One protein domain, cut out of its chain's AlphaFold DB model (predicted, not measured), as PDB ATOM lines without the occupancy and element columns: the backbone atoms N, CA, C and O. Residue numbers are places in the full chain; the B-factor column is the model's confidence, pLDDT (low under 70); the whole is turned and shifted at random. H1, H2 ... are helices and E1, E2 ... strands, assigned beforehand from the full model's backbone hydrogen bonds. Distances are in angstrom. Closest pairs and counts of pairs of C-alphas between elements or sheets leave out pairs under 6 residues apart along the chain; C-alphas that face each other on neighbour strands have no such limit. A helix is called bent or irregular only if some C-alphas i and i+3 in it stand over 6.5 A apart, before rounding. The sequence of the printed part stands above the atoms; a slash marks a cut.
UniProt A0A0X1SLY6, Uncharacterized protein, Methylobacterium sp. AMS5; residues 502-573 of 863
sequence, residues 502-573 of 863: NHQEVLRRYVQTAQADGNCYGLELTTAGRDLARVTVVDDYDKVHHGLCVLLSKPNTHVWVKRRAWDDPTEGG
ATOM      1  N   ASN A 502      36.168  15.152  45.021       78.62
ATOM      2  CA  ASN A 502      36.870  14.335  44.025       78.62
ATOM      3  C   ASN A 502      35.937  13.520  43.118       78.62
ATOM      4  O   ASN A 502      36.411  12.846  42.204       78.62
ATOM      5  N   HIS A 503      34.627  13.543  43.381       83.44
ATOM      6  CA  HIS A 503      33.678  12.608  42.767       83.44
ATOM      7  C   HIS A 503      32.483  13.274  42.080       83.44
ATOM      8  O   HIS A 503      31.724  12.578  41.416       83.44
ATOM      9  N   GLN A 504      32.291  14.596  42.187       80.88
ATOM     10  CA  GLN A 504      31.098  15.258  41.637       80.88
ATOM     11  C   GLN A 504      30.928  15.045  40.124       80.88
ATOM     12  O   GLN A 504      29.841  14.676  39.678       80.88
ATOM     13  N   GLU A 505      31.977  15.271  39.330       82.12
ATOM     14  CA  GLU A 505      31.893  15.140  37.868       82.12
ATOM     15  C   GLU A 505      31.565  13.711  37.439       82.12
ATOM     16  O   GLU A 505      30.777  13.490  36.524       82.12
ATOM     17  N   VAL A 506      32.147  12.732  38.128       86.12
ATOM     18  CA  VAL A 506      31.973  11.311  37.820       86.12
ATOM     19  C   VAL A 506      30.611  10.825  38.278       86.12
ATOM     20  O   VAL A 506      29.918  10.133  37.538       86.12
ATOM     21  N   LEU A 507      30.165  11.276  39.445       89.00
ATOM     22  CA  LEU A 507      28.827  11.023  39.943       89.00
ATOM     23  C   LEU A 507      27.751  11.482  38.948       89.00
ATOM     24  O   LEU A 507      26.813  10.730  38.691       89.00
ATOM     25  N   ARG A 508      27.914  12.663  38.336       90.69
ATOM     26  CA  ARG A 508      26.989  13.191  37.316       90.69
ATOM     27  C   ARG A 508      26.973  12.381  36.012       90.69
ATOM     28  O   ARG A 508      26.032  12.508  35.236       90.69
ATOM     29  N   ARG A 509      27.967  11.516  35.764       91.88
ATOM     30  CA  ARG A 509      27.926  10.551  34.646       91.88
ATOM     31  C   ARG A 509      26.949   9.414  34.917       91.88
ATOM     32  O   ARG A 509      26.338   8.906  33.980       91.88
ATOM     33  N   TYR A 510      26.807   9.008  36.178       94.12
ATOM     34  CA  TYR A 510      26.001   7.855  36.583       94.12
ATOM     35  C   TYR A 510      24.602   8.236  37.075       94.12
ATOM     36  O   TYR A 510      23.660   7.453  36.937       94.12
ATOM     37  N   VAL A 511      24.458   9.434  37.635       94.38
ATOM     38  CA  VAL A 511      23.234   9.897  38.286       94.38
ATOM     39  C   VAL A 511      22.848  11.270  37.750       94.38
ATOM     40  O   VAL A 511      23.688  12.163  37.654       94.38
ATOM     41  N   GLN A 512      21.568  11.443  37.441       94.19
ATOM     42  CA  GLN A 512      20.982  12.711  37.018       94.19
ATOM     43  C   GLN A 512      19.841  13.118  37.954       94.19
ATOM     44  O   GLN A 512      19.277  12.287  38.668       94.19
ATOM     45  N   THR A 513      19.506  14.404  37.957       95.00
ATOM     46  CA  THR A 513      18.326  14.906  38.663       95.00
ATOM     47  C   THR A 513      17.079  14.600  37.846       95.00
ATOM     48  O   THR A 513      17.070  14.843  36.641       95.00
ATOM     49  N   ALA A 514      16.042  14.099  38.506       85.69
ATOM     50  CA  ALA A 514      14.717  13.924  37.934       85.69
ATOM     51  C   ALA A 514      13.863  15.158  38.254       85.69
ATOM     52  O   ALA A 514      14.078  16.227  37.685       85.69
ATOM     53  N   GLN A 515      12.957  15.042  39.224       81.69
ATOM     54  CA  GLN A 515      12.067  16.116  39.650       81.69
ATOM     55  C   GLN A 515      12.598  16.868  40.877       81.69
ATOM     56  O   GLN A 515      13.274  16.317  41.752       81.69
ATOM     57  N   ALA A 516      12.276  18.158  40.949       83.25
ATOM     58  CA  ALA A 516      12.449  18.965  42.147       83.25
ATOM     59  C   ALA A 516      11.392  18.602  43.201       83.25
ATOM     60  O   ALA A 516      10.206  18.585  42.904       83.25
ATOM     61  N   ASP A 517      11.821  18.389  44.444       77.81
ATOM     62  CA  ASP A 517      10.940  18.056  45.568       77.81
ATOM     63  C   ASP A 517      11.305  18.953  46.757       77.81
ATOM     64  O   ASP A 517      12.293  18.721  47.468       77.81
ATOM     65  N   GLY A 518      10.606  20.084  46.874       81.31
ATOM     66  CA  GLY A 518      10.982  21.172  47.779       81.31
ATOM     67  C   GLY A 518      12.411  21.673  47.521       81.31
ATOM     68  O   GLY A 518      12.779  22.022  46.396       81.31
ATOM     69  N   ASN A 519      13.243  21.690  48.568       84.62
ATOM     70  CA  ASN A 519      14.668  22.047  48.490       84.62
ATOM     71  C   ASN A 519      15.594  20.870  48.126       84.62
ATOM     72  O   ASN A 519      16.818  20.958  48.298       84.62
ATOM     73  N   CYS A 520      15.036  19.764  47.642       88.81
ATOM     74  CA  CYS A 520      15.777  18.591  47.201       88.81
ATOM     75  C   CYS A 520      15.588  18.343  45.697       88.81
ATOM     76  O   CYS A 520      14.663  18.855  45.065       88.81
ATOM     77  N   TYR A 521      16.497  17.557  45.129       92.44
ATOM     78  CA  TYR A 521      16.304  16.885  43.850       92.44
ATOM     79  C   TYR A 521      16.052  15.408  44.103       92.44
ATOM     80  O   TYR A 521      16.823  14.786  44.838       92.44
ATOM     81  N   GLY A 522      15.013  14.862  43.476       92.88
ATOM     82  CA  GLY A 522      14.918  13.433  43.219       92.88
ATOM     83  C   GLY A 522      15.990  13.023  42.210       92.88
ATOM     84  O   GLY A 522      16.360  13.800  41.326       92.88
ATOM     85  N   LEU A 523      16.529  11.820  42.370       94.69
ATOM     86  CA  LEU A 523      17.632  11.310  41.567       94.69
ATOM     87  C   LEU A 523      17.229  10.066  40.784       94.69
ATOM     88  O   LEU A 523      16.497   9.214  41.281       94.69
ATOM     89  N   GLU A 524      17.795   9.941  39.588       94.69
ATOM     90  CA  GLU A 524      17.622   8.803  38.691       94.69
ATOM     91  C   GLU A 524      18.957   8.354  38.098       94.69
ATOM     92  O   GLU A 524      19.927   9.114  38.018       94.69
ATOM     93  N   LEU A 525      19.003   7.100  37.645       95.44
ATOM     94  CA  LEU A 525      20.159   6.578  36.925       95.44
ATOM     95  C   LEU A 525      20.171   7.048  35.473       95.44
ATOM     96  O   LEU A 525      19.193   6.894  34.740       95.44
ATOM     97  N   THR A 526      21.343   7.479  35.018       95.75
ATOM     98  CA  THR A 526      21.650   7.566  33.588       95.75
ATOM     99  C   THR A 526      21.794   6.158  32.990       95.75
ATOM    100  O   THR A 526      21.799   5.143  33.693       95.75
ATOM    101  N   THR A 527      21.968   6.054  31.670       93.38
ATOM    102  CA  THR A 527      22.306   4.769  31.029       93.38
ATOM    103  C   THR A 527      23.601   4.175  31.592       93.38
ATOM    104  O   THR A 527      23.600   3.013  31.986       93.38
ATOM    105  N   ALA A 528      24.653   4.984  31.753       93.38
ATOM    106  CA  ALA A 528      25.918   4.523  32.327       93.38
ATOM    107  C   ALA A 528      25.769   4.081  33.794       93.38
ATOM    108  O   ALA A 528      26.359   3.085  34.202       93.38
ATOM    109  N   GLY A 529      24.950   4.780  34.589       94.31
ATOM    110  CA  GLY A 529      24.671   4.381  35.970       94.31
ATOM    111  C   GLY A 529      23.920   3.053  36.069       94.31
ATOM    112  O   GLY A 529      24.211   2.243  36.951       94.31
ATOM    113  N   ARG A 530      22.989   2.788  35.139       93.00
ATOM    114  CA  ARG A 530      22.294   1.491  35.039       93.00
ATOM    115  C   ARG A 530      23.245   0.356  34.693       93.00
ATOM    116  O   ARG A 530      23.100  -0.729  35.254       93.00
ATOM    117  N   ASP A 531      24.198   0.601  33.802       92.19
ATOM    118  CA  ASP A 531      25.220  -0.385  33.469       92.19
ATOM    119  C   ASP A 531      26.112  -0.651  34.680       92.19
ATOM    120  O   ASP A 531      26.251  -1.807  35.077       92.19
ATOM    121  N   LEU A 532      26.597   0.403  35.351       91.62
ATOM    122  CA  LEU A 532      27.417   0.278  36.556       91.62
ATOM    123  C   LEU A 532      26.707  -0.517  37.662       91.62
ATOM    124  O   LEU A 532      27.308  -1.416  38.240       91.62
ATOM    125  N   ALA A 533      25.422  -0.251  37.920       89.88
ATOM    126  CA  ALA A 533      24.633  -0.967  38.930       89.88
ATOM    127  C   ALA A 533      24.496  -2.484  38.667       89.88
ATOM    128  O   ALA A 533      24.182  -3.245  39.584       89.88
ATOM    129  N   ARG A 534      24.699  -2.938  37.422       87.00
ATOM    130  CA  ARG A 534      24.627  -4.359  37.034       87.00
ATOM    131  C   ARG A 534      25.969  -5.081  37.158       87.00
ATOM    132  O   ARG A 534      25.981  -6.314  37.194       87.00
ATOM    133  N   VAL A 535      27.081  -4.349  37.213       86.06
ATOM    134  CA  VAL A 535      28.425  -4.932  37.268       86.06
ATOM    135  C   VAL A 535      28.692  -5.521  38.656       86.06
ATOM    136  O   VAL A 535      28.380  -4.930  39.680       86.06
ATOM    137  N   THR A 536      29.279  -6.718  38.714       77.00
ATOM    138  CA  THR A 536      29.633  -7.384  39.983       77.00
ATOM    139  C   THR A 536      31.064  -7.108  40.438       77.00
ATOM    140  O   THR A 536      31.361  -7.242  41.625       77.00
ATOM    141  N   VAL A 537      31.946  -6.724  39.512       80.19
ATOM    142  CA  VAL A 537      33.350  -6.383  39.762       80.19
ATOM    143  C   VAL A 537      33.604  -4.978  39.233       80.19
ATOM    144  O   VAL A 537      33.700  -4.772  38.029       80.19
ATOM    145  N   VAL A 538      33.691  -4.019  40.145       83.62
ATOM    146  CA  VAL A 538      33.959  -2.606  39.852       83.62
ATOM    147  C   VAL A 538      35.374  -2.245  40.296       83.62
ATOM    148  O   VAL A 538      35.872  -2.801  41.283       83.62
ATOM    149  N   ASP A 539      36.031  -1.344  39.566       85.50
ATOM    150  CA  ASP A 539      37.346  -0.836  39.960       85.50
ATOM    151  C   ASP A 539      37.264   0.019  41.238       85.50
ATOM    152  O   ASP A 539      36.183   0.367  41.718       85.50
ATOM    153  N   ASP A 540      38.413   0.324  41.844       80.69
ATOM    154  CA  ASP A 540      38.454   1.045  43.121       80.69
ATOM    155  C   ASP A 540      37.851   2.452  43.053       80.69
ATOM    156  O   ASP A 540      37.367   2.963  44.064       80.69
ATOM    157  N   TYR A 541      37.844   3.064  41.871       79.56
ATOM    158  CA  TYR A 541      37.341   4.411  41.666       79.56
ATOM    159  C   TYR A 541      35.809   4.420  41.519       79.56
ATOM    160  O   TYR A 541      35.117   5.222  42.152       79.56
ATOM    161  N   ASP A 542      35.254   3.456  40.786       83.44
ATOM    162  CA  ASP A 542      33.815   3.265  40.611       83.44
ATOM    163  C   ASP A 542      33.132   2.642  41.831       83.44
ATOM    164  O   ASP A 542      31.934   2.865  42.037       83.44
ATOM    165  N   LYS A 543      33.868   1.941  42.707       84.62
ATOM    166  CA  LYS A 543      33.335   1.407  43.979       84.62
ATOM    167  C   LYS A 543      32.613   2.460  44.821       84.62
ATOM    168  O   LYS A 543      31.627   2.127  45.478       84.62
ATOM    169  N   VAL A 544      33.072   3.713  44.789       85.50
ATOM    170  CA  VAL A 544      32.465   4.823  45.544       85.50
ATOM    171  C   VAL A 544      31.053   5.147  45.036       85.50
ATOM    172  O   VAL A 544      30.159   5.423  45.836       85.50
ATOM    173  N   HIS A 545      30.823   5.061  43.723       89.75
ATOM    174  CA  HIS A 545      29.541   5.379  43.080       89.75
ATOM    175  C   HIS A 545      28.628   4.160  42.948       89.75
ATOM    176  O   HIS A 545      27.404   4.296  42.986       89.75
ATOM    177  N   HIS A 546      29.214   2.965  42.826       91.56
ATOM    178  CA  HIS A 546      28.497   1.710  42.634       91.56
ATOM    179  C   HIS A 546      27.429   1.493  43.713       91.56
ATOM    180  O   HIS A 546      26.306   1.127  43.389       91.56
ATOM    181  N   GLY A 547      27.729   1.799  44.981       90.00
ATOM    182  CA  GLY A 547      26.753   1.686  46.073       90.00
ATOM    183  C   GLY A 547      25.500   2.549  45.868       90.00
ATOM    184  O   GLY A 547      24.386   2.053  46.024       90.00
ATOM    185  N   LEU A 548      25.672   3.808  45.451       92.81
ATOM    186  CA  LEU A 548      24.554   4.699  45.131       92.81
ATOM    187  C   LEU A 548      23.805   4.231  43.879       92.81
ATOM    188  O   LEU A 548      22.580   4.294  43.844       92.81
ATOM    189  N   CYS A 549      24.523   3.734  42.869       93.69
ATOM    190  CA  CYS A 549      23.890   3.248  41.648       93.69
ATOM    191  C   CYS A 549      23.042   2.001  41.915       93.69
ATOM    192  O   CYS A 549      21.912   1.906  41.445       93.69
ATOM    193  N   VAL A 550      23.546   1.080  42.741       89.88
ATOM    194  CA  VAL A 550      22.781  -0.072  43.228       89.88
ATOM    195  C   VAL A 550      21.557   0.396  44.007       89.88
ATOM    196  O   VAL A 550      20.472  -0.125  43.770       89.88
ATOM    197  N   LEU A 551      21.696   1.394  44.886       89.75
ATOM    198  CA  LEU A 551      20.580   1.954  45.652       89.75
ATOM    199  C   LEU A 551      19.481   2.531  44.750       89.75
ATOM    200  O   LEU A 551      18.322   2.173  44.921       89.75
ATOM    201  N   LEU A 552      19.851   3.351  43.764       91.56
ATOM    202  CA  LEU A 552      18.938   3.918  42.765       91.56
ATOM    203  C   LEU A 552      18.347   2.866  41.814       91.56
ATOM    204  O   LEU A 552      17.295   3.086  41.229       91.56
ATOM    205  N   SER A 553      19.023   1.727  41.633       89.44
ATOM    206  CA  SER A 553      18.510   0.622  40.816       89.44
ATOM    207  C   SER A 553      17.476  -0.237  41.544       89.44
ATOM    208  O   SER A 553      16.797  -1.039  40.898       89.44
ATOM    209  N   LYS A 554      17.367  -0.110  42.877       85.94
ATOM    210  CA  LYS A 554      16.382  -0.861  43.658       85.94
ATOM    211  C   LYS A 554      14.981  -0.406  43.233       85.94
ATOM    212  O   LYS A 554      14.684   0.787  43.320       85.94
ATOM    213  N   PRO A 555      14.100  -1.332  42.815       78.06
ATOM    214  CA  PRO A 555      12.723  -0.987  42.497       78.06
ATOM    215  C   PRO A 555      12.065  -0.264  43.674       78.06
ATOM    216  O   PRO A 555      12.199  -0.704  44.816       78.06
ATOM    217  N   ASN A 556      11.325   0.814  43.401       81.62
ATOM    218  CA  ASN A 556      10.553   1.556  44.408       81.62
ATOM    219  C   ASN A 556      11.414   2.179  45.515       81.62
ATOM    220  O   ASN A 556      10.923   2.449  46.604       81.62
ATOM    221  N   THR A 557      12.705   2.404  45.273       89.31
ATOM    222  CA  THR A 557      13.535   3.221  46.160       89.31
ATOM    223  C   THR A 557      13.701   4.593  45.536       89.31
ATOM    224  O   THR A 557      14.282   4.730  44.464       89.31
ATOM    225  N   HIS A 558      13.202   5.614  46.221       91.19
ATOM    226  CA  HIS A 558      13.369   7.000  45.806       91.19
ATOM    227  C   HIS A 558      14.561   7.579  46.552       91.19
ATOM    228  O   HIS A 558      14.715   7.332  47.749       91.19
ATOM    229  N   VAL A 559      15.418   8.318  45.851       93.44
ATOM    230  CA  VAL A 559      16.639   8.889  46.423       93.44
ATOM    231  C   VAL A 559      16.659  10.387  46.172       93.44
ATOM    232  O   VAL A 559      16.433  10.836  45.053       93.44
ATOM    233  N   TRP A 560      16.973  11.148  47.214       93.44
ATOM    234  CA  TRP A 560      17.039  12.599  47.196       93.44
ATOM    235  C   TRP A 560      18.412  13.114  47.608       93.44
ATOM    236  O   TRP A 560      19.113  12.520  48.431       93.44
ATOM    237  N   VAL A 561      18.748  14.290  47.090       92.12
ATOM    238  CA  VAL A 561      19.895  15.101  47.504       92.12
ATOM    239  C   VAL A 561      19.444  16.546  47.701       92.12
ATOM    240  O   VAL A 561      18.563  17.029  46.992       92.12
ATOM    241  N   LYS A 562      20.034  17.273  48.656       89.50
ATOM    242  CA  LYS A 562      19.736  18.706  48.816       89.50
ATOM    243  C   LYS A 562      20.220  19.497  47.605       89.50
ATOM    244  O   LYS A 562      21.390  19.385  47.244       89.50
ATOM    245  N   ARG A 563      19.360  20.373  47.074       90.06
ATOM    246  CA  ARG A 563      19.616  21.199  45.884       90.06
ATOM    247  C   ARG A 563      20.933  21.963  45.980       90.06
ATOM    248  O   ARG A 563      21.849  21.705  45.215       90.06
ATOM    249  N   ARG A 564      21.090  22.777  47.032       86.75
ATOM    250  CA  ARG A 564      22.324  23.550  47.265       86.75
ATOM    251  C   ARG A 564      23.583  22.680  47.290       86.75
ATOM    252  O   ARG A 564      24.592  23.078  46.733       86.75
ATOM    253  N   ALA A 565      23.525  21.513  47.937       86.06
ATOM    254  CA  ALA A 565      24.683  20.629  48.027       86.06
ATOM    255  C   ALA A 565      25.017  19.988  46.672       86.06
ATOM    256  O   ALA A 565      26.187  19.802  46.365       86.06
ATOM    257  N   TRP A 566      24.002  19.659  45.870       90.06
ATOM    258  CA  TRP A 566      24.168  19.098  44.528       90.06
ATOM    259  C   TRP A 566      24.682  20.120  43.503       90.06
ATOM    260  O   TRP A 566      25.523  19.785  42.661       90.06
ATOM    261  N   ASP A 567      24.185  21.355  43.587       88.50
ATOM    262  CA  ASP A 567      24.526  22.448  42.675       88.50
ATOM    263  C   ASP A 567      25.908  23.025  42.981       88.50
ATOM    264  O   ASP A 567      26.705  23.217  42.061       88.50
ATOM    265  N   ASP A 568      26.216  23.223  44.269       84.19
ATOM    266  CA  ASP A 568      27.501  23.723  44.758       84.19
ATOM    267  C   ASP A 568      28.059  22.864  45.915       84.19
ATOM    268  O   ASP A 568      27.977  23.218  47.098       84.19
ATOM    269  N   PRO A 569      28.661  21.706  45.604       73.44
ATOM    270  CA  PRO A 569      29.240  20.833  46.620       73.44
ATOM    271  C   PRO A 569      30.539  21.364  47.236       73.44
ATOM    272  O   PRO A 569      31.003  20.813  48.244       73.44
ATOM    273  N   THR A 570      31.136  22.422  46.670       65.94
ATOM    274  CA  THR A 570      32.412  22.967  47.153       65.94
ATOM    275  C   THR A 570      32.286  23.598  48.543       65.94
ATOM    276  O   THR A 570      33.238  23.555  49.322       65.94
ATOM    277  N   GLU A 571      31.091  24.067  48.918       55.16
ATOM    278  CA  GLU A 571      30.802  24.617  50.250       55.16
ATOM    279  C   GLU A 571      30.687  23.553  51.363       55.16
ATOM    280  O   GLU A 571      30.773  23.894  52.546       55.16
ATOM    281  N   GLY A 572      30.482  22.271  51.026       56.31
ATOM    282  CA  GLY A 572      30.126  21.222  51.998       56.31
ATOM    283  C   GLY A 572      31.087  20.036  52.092       56.31
ATOM    284  O   GLY A 572      31.057  19.307  53.086       56.31
ATOM    285  N   GLY A 573      31.922  19.805  51.074       68.88
ATOM    286  CA  GLY A 573      32.899  18.709  51.006       68.88
ATOM    287  C   GLY A 573      32.307  17.293  50.907       68.88
ATOM    288  O   GLY A 573      32.959  16.397  50.388       68.88
TER     289      GLY A 573
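This is residues 502 to 573 of the 863 residues of an uncharacterized protein of Methylobacterium sp. AMS5 (UniProt A0A0X1SLY6). A small, strongly twisted sheet of three strands, E1, E2 and E3, makes one half of the domain, and a cluster of three helices, H1, H2 and H3, makes the other, with H1 and H3 each about perpendicular to H2. H3 stands up from one face of the sheet, and the short helix H4 follows E3 directly, away from H2 and H3. The printed part has 72 residues, with the order H1 E1 E2 H2 H3 E3 H4; the sheet is antiparallel, in the order E1, E2, E3, and the class is mixed, helices and strands. It is compact, with a radius of gyration of the C-alphas of 12.2 A, and flat, spanning 35 by 29 by 15 A.

H1, residues 502 to 510, begins at C-alpha 502 (36.870, 14.335, 44.025) and is 14.7 A long; it is irregular, with C-alphas 502 and 505 8.0 A apart. E1, residues 511 to 517, is 16.5 A long, and E2, residues 520 to 525, is 16.4 A long. H2 is residues 527 to 534. H3, residues 543 to 553, begins at C-alpha 543 (33.335, 1.407, 43.979), is 15.2 A long and is only just irregular, with C-alphas 544 and 547 6.54 A apart. E3, residues 557 to 562, is 16.9 A long. H4, residues 563 to 567, ends at C-alpha 567 (24.526, 22.448, 42.675).

E2 is the inner strand. E1 and E2 form a hairpin, antiparallel at 144 degrees, with N 514 and O 522 2.9 A apart, within hydrogen-bond range. E2 and E3 are antiparallel at 131 degrees, with N 521 and O 561 within range at 2.8 A. H3 is on the sheet at a height over the sheet of 9.1 A, over E2 and only just not over E1, on which 2 of its C-alphas fall, and it stands up from the sheet, its line rising 51 degrees out of the local plane; H3 and the sheet E1 E2 E3 form two layers, a helix on one face of a sheet. The closest C-alphas of E2 and H3, Glu 524 and Leu 552, are 6.5 A apart. H2 only grazes the sheet, with residues 527 to 533. H2 touches H3, about perpendicular at 82 degrees, the closest C-alphas being those of Ala 533 and Val 550, 4.8 A apart. H1 touches H2, about perpendicular at 81 degrees, the closest C-alphas being those of Tyr 510 and Gly 529, 3.8 A apart. H4 is on the sheet, over E3, at a height of 7.2 A, and apart from H2 and H3. Each O i to N i+4 pair is within range in H2 and H4, against 5 of 7 in H3 and 2 of 5 in H1, where 5 of 6 O i to N i+3 pairs are within range.

The two C-alphas farthest apart, Gly 518 and Val 537, are 36.4 A apart. The printed part has no cut and no long link. Mean pLDDT of the printed part is 86.5, and residues 570 to 573 are under 70.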